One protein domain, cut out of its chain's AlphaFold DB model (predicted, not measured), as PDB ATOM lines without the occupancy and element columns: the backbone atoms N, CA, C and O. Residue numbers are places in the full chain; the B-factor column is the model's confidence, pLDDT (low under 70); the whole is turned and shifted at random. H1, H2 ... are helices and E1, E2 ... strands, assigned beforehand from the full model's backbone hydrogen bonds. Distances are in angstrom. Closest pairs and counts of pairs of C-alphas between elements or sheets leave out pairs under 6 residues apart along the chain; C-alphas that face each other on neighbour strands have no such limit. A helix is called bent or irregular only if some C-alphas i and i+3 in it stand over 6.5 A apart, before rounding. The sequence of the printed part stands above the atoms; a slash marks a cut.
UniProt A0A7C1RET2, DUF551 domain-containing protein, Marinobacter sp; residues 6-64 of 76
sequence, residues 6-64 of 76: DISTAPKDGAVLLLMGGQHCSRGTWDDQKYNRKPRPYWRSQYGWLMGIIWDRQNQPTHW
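This is residues 6 to 64 of the 76 residues of the protein "DUF551 domain-containing protein" of Marinobacter sp (UniProt A0A7C1RET2). A narrow three-stranded antiparallel sheet, order E1, E2, E3, is drawn out by its two hairpin loops, and a short helix, H1, packs on edge strand E3. The loop tips, at Gln 23 and Arg 37, make the longest axis. The printed part has 59 residues, under half in named elements: E1, E2, E3, then H1, class mixed. It is compact, radius of gyration of the C-alphas 11.2 A, spanning 36 by 26 by 18 A.

Inner strand E2, residues 24 to 31, pairs staggered: residues 24 to 28 with E1, residues 17 to 21 (N 19 to O 26, 2.8 A), and 28 to 31 with E3, residues 42 to 45 (N 44 to O 29, 2.8 A). Both pairs are hairpins, forming a meander, each strand the antiparallel neighbour of the one before. H1, residues 48 to 58, is on the sheet but only grazes it; its closest C-alpha pair with E3 is Arg 44 and Asp 56, 6.0 A. H1 is irregular, C-alphas 50 and 53 being 9.3 A apart; 4 of 7 O i to N i+4 pairs are within hydrogen-bond range.

E1 begins at C-alpha 17 (22.261, 22.639, -26.074) and measures 12.5 A, E2 20.9 A, E3 9.5 A. H1, 11.7 A, ends at C-alpha 58 (18.982, 38.374, -21.291).

The C-alphas of Gln 23 and Arg 37, the two farthest apart, are 35.6 A apart. The printed part has no cut and no long link. Residues 14 to 15 and 20 to 21 are under pLDDT 70.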
ATOM      1  N   ASP A   6      13.945  21.613 -15.970       94.62
ATOM      2  CA  ASP A   6      14.529  22.896 -15.578       94.62
ATOM      3  C   ASP A   6      15.970  23.023 -16.102       94.62
ATOM      4  O   ASP A   6      16.766  22.082 -15.982       94.62
ATOM      5  N   ILE A   7      16.314  24.173 -16.687       92.56
ATOM      6  CA  ILE A   7      17.631  24.417 -17.293       92.56
ATOM      7  C   ILE A   7      18.806  24.213 -16.329       92.56
ATOM      8  O   ILE A   7      19.893  23.827 -16.760       92.56
ATOM      9  N   SER A   8      18.619  24.417 -15.022       92.81
ATOM     10  CA  SER A   8      19.678  24.233 -14.021       92.81
ATOM     11  C   SER A   8      20.217  22.798 -13.988       92.81
ATOM     12  O   SER A   8      21.393  22.594 -13.661       92.81
ATOM     13  N   THR A   9      19.388  21.830 -14.402       92.50
ATOM     14  CA  THR A   9      19.699  20.394 -14.466       92.50
ATOM     15  C   THR A   9      20.345  19.958 -15.782       92.50
ATOM     16  O   THR A   9      20.682  18.784 -15.934       92.50
ATOM     17  N   ALA A  10      20.512  20.872 -16.743       91.38
ATOM     18  CA  ALA A  10      21.154  20.556 -18.010       91.38
ATOM     19  C   ALA A  10      22.629  20.160 -17.804       91.38
ATOM     20  O   ALA A  10      23.309  20.757 -16.958       91.38
ATOM     21  N   PRO A  11      23.138  19.178 -18.572       90.56
ATOM     22  CA  PRO A  11      24.537  18.770 -18.514       90.56
ATOM     23  C   PRO A  11      25.432  19.911 -19.006       90.56
ATOM     24  O   PRO A  11      25.346  20.326 -20.159       90.56
ATOM     25  N   LYS A  12      26.275  20.439 -18.112       91.12
ATOM     26  CA  LYS A  12      27.179  21.583 -18.366       91.12
ATOM     27  C   LYS A  12      28.536  21.156 -18.938       91.12
ATOM     28  O   LYS A  12      29.306  21.987 -19.401       91.12
ATOM     29  N   ASP A  13      28.798  19.858 -18.889       84.25
ATOM     30  CA  ASP A  13      29.916  19.114 -19.467       84.25
ATOM     31  C   ASP A  13      29.579  18.520 -20.851       84.25
ATOM     32  O   ASP A  13      30.464  18.065 -21.573       84.25
ATOM     33  N   GLY A  14      28.291  18.520 -21.215       66.12
ATOM     34  CA  GLY A  14      27.740  17.865 -22.394       66.12
ATOM     35  C   GLY A  14      27.850  18.663 -23.696       66.12
ATOM     36  O   GLY A  14      27.873  19.894 -23.730       66.12
ATOM     37  N   ALA A  15      27.870  17.918 -24.799       64.38
ATOM     38  CA  ALA A  15      28.258  18.354 -26.135       64.38
ATOM     39  C   ALA A  15      27.204  19.172 -26.911       64.38
ATOM     40  O   ALA A  15      27.023  18.881 -28.085       64.38
ATOM     41  N   VAL A  16      26.608  20.223 -26.316       70.06
ATOM     42  CA  VAL A  16      25.744  21.273 -26.937       70.06
ATOM     43  C   VAL A  16      24.258  21.218 -26.561       70.06
ATOM     44  O   VAL A  16      23.599  20.193 -26.702       70.06
ATOM     45  N   LEU A  17      23.703  22.379 -26.188       76.81
ATOM     46  CA  LEU A  17      22.261  22.639 -26.074       76.81
ATOM     47  C   LEU A  17      21.747  23.326 -27.353       76.81
ATOM     48  O   LEU A  17      22.349  24.296 -27.796       76.81
ATOM     49  N   LEU A  18      20.647  22.874 -27.962       74.62
ATOM     50  CA  LEU A  18      20.018  23.606 -29.075       74.62
ATOM     51  C   LEU A  18      19.101  24.710 -28.528       74.62
ATOM     52  O   LEU A  18      18.035  24.431 -27.984       74.62
ATOM     53  N   LEU A  19      19.524  25.966 -28.657       75.88
ATOM     54  CA  LEU A  19      18.747  27.148 -28.288       75.88
ATOM     55  C   LEU A  19      17.787  27.485 -29.431       75.88
ATOM     56  O   LEU A  19      18.245  27.885 -30.503       75.88
ATOM     57  N   MET A  20      16.481  27.332 -29.211       68.50
ATOM     58  CA  MET A  20      15.450  27.678 -30.195       68.50
ATOM     59  C   MET A  20      14.832  29.041 -29.872       68.50
ATOM     60  O   MET A  20      14.064  29.173 -28.923       68.50
ATOM     61  N   GLY A  21      15.169  30.055 -30.668       68.19
ATOM     62  CA  GLY A  21      14.605  31.403 -30.587       68.19
ATOM     63  C   GLY A  21      13.573  31.620 -31.687       68.19
ATOM     64  O   GLY A  21      13.861  32.295 -32.672       68.19
ATOM     65  N   GLY A  22      12.395  31.003 -31.555       73.06
ATOM     66  CA  GLY A  22      11.280  31.128 -32.502       73.06
ATOM     67  C   GLY A  22      11.553  30.529 -33.890       73.06
ATOM     68  O   GLY A  22      11.057  29.454 -34.200       73.06
ATOM     69  N   GLN A  23      12.323  31.234 -34.723       73.62
ATOM     70  CA  GLN A  23      12.614  30.894 -36.128       73.62
ATOM     71  C   GLN A  23      13.994  30.244 -36.329       73.62
ATOM     72  O   GLN A  23      14.278  29.719 -37.403       73.62
ATOM     73  N   HIS A  24      14.867  30.283 -35.320       77.38
ATOM     74  CA  HIS A  24      16.248  29.824 -35.453       77.38
ATOM     75  C   HIS A  24      16.656  28.894 -34.317       77.38
ATOM     76  O   HIS A  24      16.342  29.138 -33.150       77.38
ATOM     77  N   CYS A  25      17.421  27.864 -34.671       82.94
ATOM     78  CA  CYS A  25      18.115  26.996 -33.730       82.94
ATOM     79  C   CYS A  25      19.598  27.360 -33.730       82.94
ATOM     80  O   CYS A  25      20.206  27.521 -34.787       82.94
ATOM     81  N   SER A  26      20.197  27.465 -32.551       86.62
ATOM     82  CA  SER A  26      21.626  27.720 -32.417       86.62
ATOM     83  C   SER A  26      22.261  26.764 -31.424       86.62
ATOM     84  O   SER A  26      21.620  26.323 -30.471       86.62
ATOM     85  N   ARG A  27      23.532  26.429 -31.638       88.88
ATOM     86  CA  ARG A  27      24.315  25.690 -30.650       88.88
ATOM     87  C   ARG A  27      24.592  26.576 -29.435       88.88
ATOM     88  O   ARG A  27      25.083  27.691 -29.582       88.88
ATOM     89  N   GLY A  28      24.321  26.042 -28.254       90.38
ATOM     90  CA  GLY A  28      24.594  26.614 -26.947       90.38
ATOM     91  C   GLY A  28      25.681  25.830 -26.214       90.38
ATOM     92  O   GLY A  28      25.655  24.598 -26.193       90.38
ATOM     93  N   THR A  29      26.628  26.534 -25.601       92.31
ATOM     94  CA  THR A  29      27.684  25.953 -24.755       92.31
ATOM     95  C   THR A  29      27.663  26.606 -23.383       92.31
ATOM     96  O   THR A  29      27.441  27.814 -23.285       92.31
ATOM     97  N   TRP A  30      27.908  25.836 -22.325       93.94
ATOM     98  CA  TRP A  30      28.060  26.409 -20.992       93.94
ATOM     99  C   TRP A  30      29.397  27.151 -20.895       93.94
ATOM    100  O   TRP A  30      30.445  26.586 -21.197       93.94
ATOM    101  N   ASP A  31      29.349  28.417 -20.492       92.88
ATOM    102  CA  ASP A  31      30.529  29.228 -20.205       92.88
ATOM    103  C   ASP A  31      30.550  29.507 -18.700       92.88
ATOM    104  O   ASP A  31      29.704  30.236 -18.174       92.88
ATOM    105  N   ASP A  32      31.494  28.884 -17.993       94.88
ATOM    106  CA  ASP A  32      31.674  29.044 -16.549       94.88
ATOM    107  C   ASP A  32      32.402  30.342 -16.174       94.88
ATOM    108  O   ASP A  32      32.460  30.706 -14.998       94.88
ATOM    109  N   GLN A  33      32.932  31.065 -17.166       93.75
ATOM    110  CA  GLN A  33      33.740  32.261 -16.987       93.75
ATOM    111  C   GLN A  33      34.879  32.088 -15.968       93.75
ATOM    112  O   GLN A  33      35.186  33.032 -15.233       93.75
ATOM    113  N   LYS A  34      35.522  30.911 -15.919       94.81
ATOM    114  CA  LYS A  34      36.512  30.539 -14.885       94.81
ATOM    115  C   LYS A  34      37.640  31.546 -14.630       94.81
ATOM    116  O   LYS A  34      38.185  31.576 -13.533       94.81
ATOM    117  N   TYR A  35      38.003  32.363 -15.619       94.94
ATOM    118  CA  TYR A  35      39.095  33.339 -15.516       94.94
ATOM    119  C   TYR A  35      38.629  34.776 -15.228       94.94
ATOM    120  O   TYR A  35      39.451  35.685 -15.118       94.94
ATOM    121  N   ASN A  36      37.323  35.019 -15.101       95.38
ATOM    122  CA  ASN A  36      36.801  36.354 -14.830       95.38
ATOM    123  C   ASN A  36      36.954  36.714 -13.345       95.38
ATOM    124  O   ASN A  36      36.682  35.900 -12.470       95.38
ATOM    125  N   ARG A  37      37.263  37.985 -13.037       96.88
ATOM    126  CA  ARG A  37      37.332  38.488 -11.644       96.88
ATOM    127  C   ARG A  37      36.024  38.295 -10.859       96.88
ATOM    128  O   ARG A  37      36.043  38.164  -9.643       96.88
ATOM    129  N   LYS A  38      34.884  38.339 -11.553       95.19
ATOM    130  CA  LYS A  38      33.545  38.068 -11.011       95.19
ATOM    131  C   LYS A  38      32.811  37.150 -11.995       95.19
ATOM    132  O   LYS A  38      32.136  37.672 -12.889       95.19
ATOM    133  N   PRO A  39      32.996  35.821 -11.906       94.94
ATOM    134  CA  PRO A  39      32.358  34.881 -12.816       94.94
ATOM    135  C   PRO A  39      30.840  35.002 -12.727       94.94
ATOM    136  O   PRO A  39      30.261  35.019 -11.640       94.94
ATOM    137  N   ARG A  40      30.185  35.097 -13.881       95.50
ATOM    138  CA  ARG A  40      28.729  35.007 -13.996       95.50
ATOM    139  C   ARG A  40      28.425  34.027 -15.127       95.50
ATOM    140  O   ARG A  40      28.288  34.474 -16.276       95.50
ATOM    141  N   PRO A  41      28.392  32.721 -14.794       94.00
ATOM    142  CA  PRO A  41      28.179  31.652 -15.754       94.00
ATOM    143  C   PRO A  41      26.863  31.800 -16.510       94.00
ATOM    144  O   PRO A  41      25.894  32.351 -15.980       94.00
ATOM    145  N   TYR A  42      26.843  31.330 -17.752       93.75
ATOM    146  CA  TYR A  42      25.681  31.426 -18.626       93.75
ATOM    147  C   TYR A  42      25.784  30.435 -19.791       93.75
ATOM    148  O   TYR A  42      26.867  29.975 -20.155       93.75
ATOM    149  N   TRP A  43      24.647  30.125 -20.404       92.56
ATOM    150  CA  TRP A  43      24.599  29.460 -21.699       92.56
ATOM    151  C   TRP A  43      24.921  30.469 -22.796       92.56
ATOM    152  O   TRP A  43      24.182  31.431 -23.000       92.56
ATOM    153  N   ARG A  44      26.025  30.248 -23.499       91.75
ATOM    154  CA  ARG A  44      26.487  31.080 -24.607       91.75
ATOM    155  C   ARG A  44      25.949  30.543 -25.927       91.75
ATOM    156  O   ARG A  44      26.111  29.355 -26.197       91.75
ATOM    157  N   SER A  45      25.377  31.404 -26.770       89.50
ATOM    158  CA  SER A  45      25.013  31.026 -28.141       89.50
ATOM    159  C   SER A  45      26.247  31.020 -29.050       89.50
ATOM    160  O   SER A  45      27.174  31.819 -28.886       89.50
ATOM    161  N   GLN A  46      26.236  30.187 -30.092       87.56
ATOM    162  CA  GLN A  46      27.207  30.266 -31.188       87.56
ATOM    163  C   GLN A  46      27.212  31.641 -31.874       87.56
ATOM    164  O   GLN A  46      28.208  31.992 -32.498       87.56
ATOM    165  N   TYR A  47      26.129  32.418 -31.752       85.88
ATOM    166  CA  TYR A  47      26.019  33.785 -32.265       85.88
ATOM    167  C   TYR A  47      26.384  34.855 -31.229       85.88
ATOM    168  O   TYR A  47      26.271  36.044 -31.518       85.88
ATOM    169  N   GLY A  48      26.876  34.469 -30.046       84.25
ATOM    170  CA  GLY A  48      27.278  35.409 -28.997       84.25
ATOM    171  C   GLY A  48      28.411  36.359 -29.415       84.25
ATOM    172  O   GLY A  48      28.593  37.397 -28.791       84.25
ATOM    173  N   TRP A  49      29.152  36.054 -30.488       84.25
ATOM    174  CA  TRP A  49      30.119  36.986 -31.091       84.25
ATOM    175  C   TRP A  49      29.449  38.135 -31.861       84.25
ATOM    176  O   TRP A  49      30.023  39.215 -31.939       84.25
ATOM    177  N   LEU A  50      28.252  37.911 -32.410       87.62
ATOM    178  CA  LEU A  50      27.488  38.900 -33.171       87.62
ATOM    179  C   LEU A  50      26.519  39.671 -32.262       87.62
ATOM    180  O   LEU A  50      26.434  40.890 -32.343       87.62
ATOM    181  N   MET A  51      25.799  38.956 -31.391       85.88
ATOM    182  CA  MET A  51      24.786  39.532 -30.492       85.88
ATOM    183  C   MET A  51      25.373  40.042 -29.164       85.88
ATOM    184  O   MET A  51      24.782  40.890 -28.497       85.88
ATOM    185  N   GLY A  52      26.547  39.542 -28.771       90.69
ATOM    186  CA  GLY A  52      27.232  39.920 -27.538       90.69
ATOM    187  C   GLY A  52      26.733  39.207 -26.273       90.69
ATOM    188  O   GLY A  52      25.656  38.616 -26.213       90.69
ATOM    189  N   ILE A  53      27.532  39.311 -25.204       92.12
ATOM    190  CA  ILE A  53      27.296  38.642 -23.907       92.12
ATOM    191  C   ILE A  53      26.023  39.147 -23.210       92.12
ATOM    192  O   ILE A  53      25.361  38.392 -22.497       92.12
ATOM    193  N   ILE A  54      25.690  40.433 -23.372       92.31
ATOM    194  CA  ILE A  54      24.495  41.025 -22.752       92.31
ATOM    195  C   ILE A  54      23.240  40.348 -23.300       92.31
ATOM    196  O   ILE A  54      22.389  39.933 -22.513       92.31
ATOM    197  N   TRP A  55      23.171  40.176 -24.621       90.56
ATOM    198  CA  TRP A  55      22.041  39.535 -25.278       90.56
ATOM    199  C   TRP A  55      21.891  38.074 -24.843       90.56
ATOM    200  O   TRP A  55      20.800  37.683 -24.430       90.56
ATOM    201  N   ASP A  56      22.983  37.298 -24.823       91.31
ATOM    202  CA  ASP A  56      22.950  35.901 -24.360       91.31
ATOM    203  C   ASP A  56      22.385  35.804 -22.932       91.31
ATOM    204  O   ASP A  56      21.525  34.974 -22.642       91.31
ATOM    205  N   ARG A  57      22.819  36.689 -22.026       92.50
ATOM    206  CA  ARG A  57      22.363  36.695 -20.626       92.50
ATOM    207  C   ARG A  57      20.906  37.104 -20.450       92.50
ATOM    208  O   ARG A  57      20.282  36.654 -19.493       92.50
ATOM    209  N   GLN A  58      20.389  37.972 -21.313       91.62
ATOM    210  CA  GLN A  58      18.982  38.374 -21.291       91.62
ATOM    211  C   GLN A  58      18.067  37.289 -21.871       91.62
ATOM    212  O   GLN A  58      16.903  37.224 -21.494       91.62
ATOM    213  N   ASN A  59      18.602  36.418 -22.729       89.50
ATOM    214  CA  ASN A  59      17.851  35.395 -23.456       89.50
ATOM    215  C   ASN A  59      18.291  33.974 -23.064       89.50
ATOM    216  O   ASN A  59      18.483  33.106 -23.915       89.50
ATOM    217  N   GLN A  60      18.483  33.730 -21.764       91.56
ATOM    218  CA  GLN A  60      18.858  32.404 -21.278       91.56
ATOM    219  C   GLN A  60      17.725  31.389 -21.493       91.56
ATOM    220  O   GLN A  60      16.557  31.712 -21.255       91.56
ATOM    221  N   PRO A  61      18.047  30.145 -21.896       89.88
ATOM    222  CA  PRO A  61      17.052  29.085 -21.945       89.88
ATOM    223  C   PRO A  61      16.498  28.833 -20.542       89.88
ATOM    224  O   PRO A  61      17.235  28.867 -19.561       89.88
ATOM    225  N   THR A  62      15.201  28.556 -20.445       92.12
ATOM    226  CA  THR A  62      14.537  28.244 -19.167       92.12
ATOM    227  C   THR A  62      14.386  26.743 -18.941       92.12
ATOM    228  O   THR A  62      14.332  26.287 -17.802       92.12
ATOM    229  N   HIS A  63      14.376  25.960 -20.020       91.88
ATOM    230  CA  HIS A  63      14.180  24.517 -19.984       91.88
ATOM    231  C   HIS A  63      15.089  23.819 -20.996       91.88
ATOM    232  O   HIS A  63      15.560  24.423 -21.960       91.88
ATOM    233  N   TRP A  64      15.305  22.524 -20.794       91.62
ATOM    234  CA  TRP A  64      16.002  21.661 -21.741       91.62
ATOM    235  C   TRP A  64      15.318  20.298 -21.831       91.62
ATOM    236  O   TRP A  64      14.493  19.929 -20.992       91.62
TER     237      TRP A  64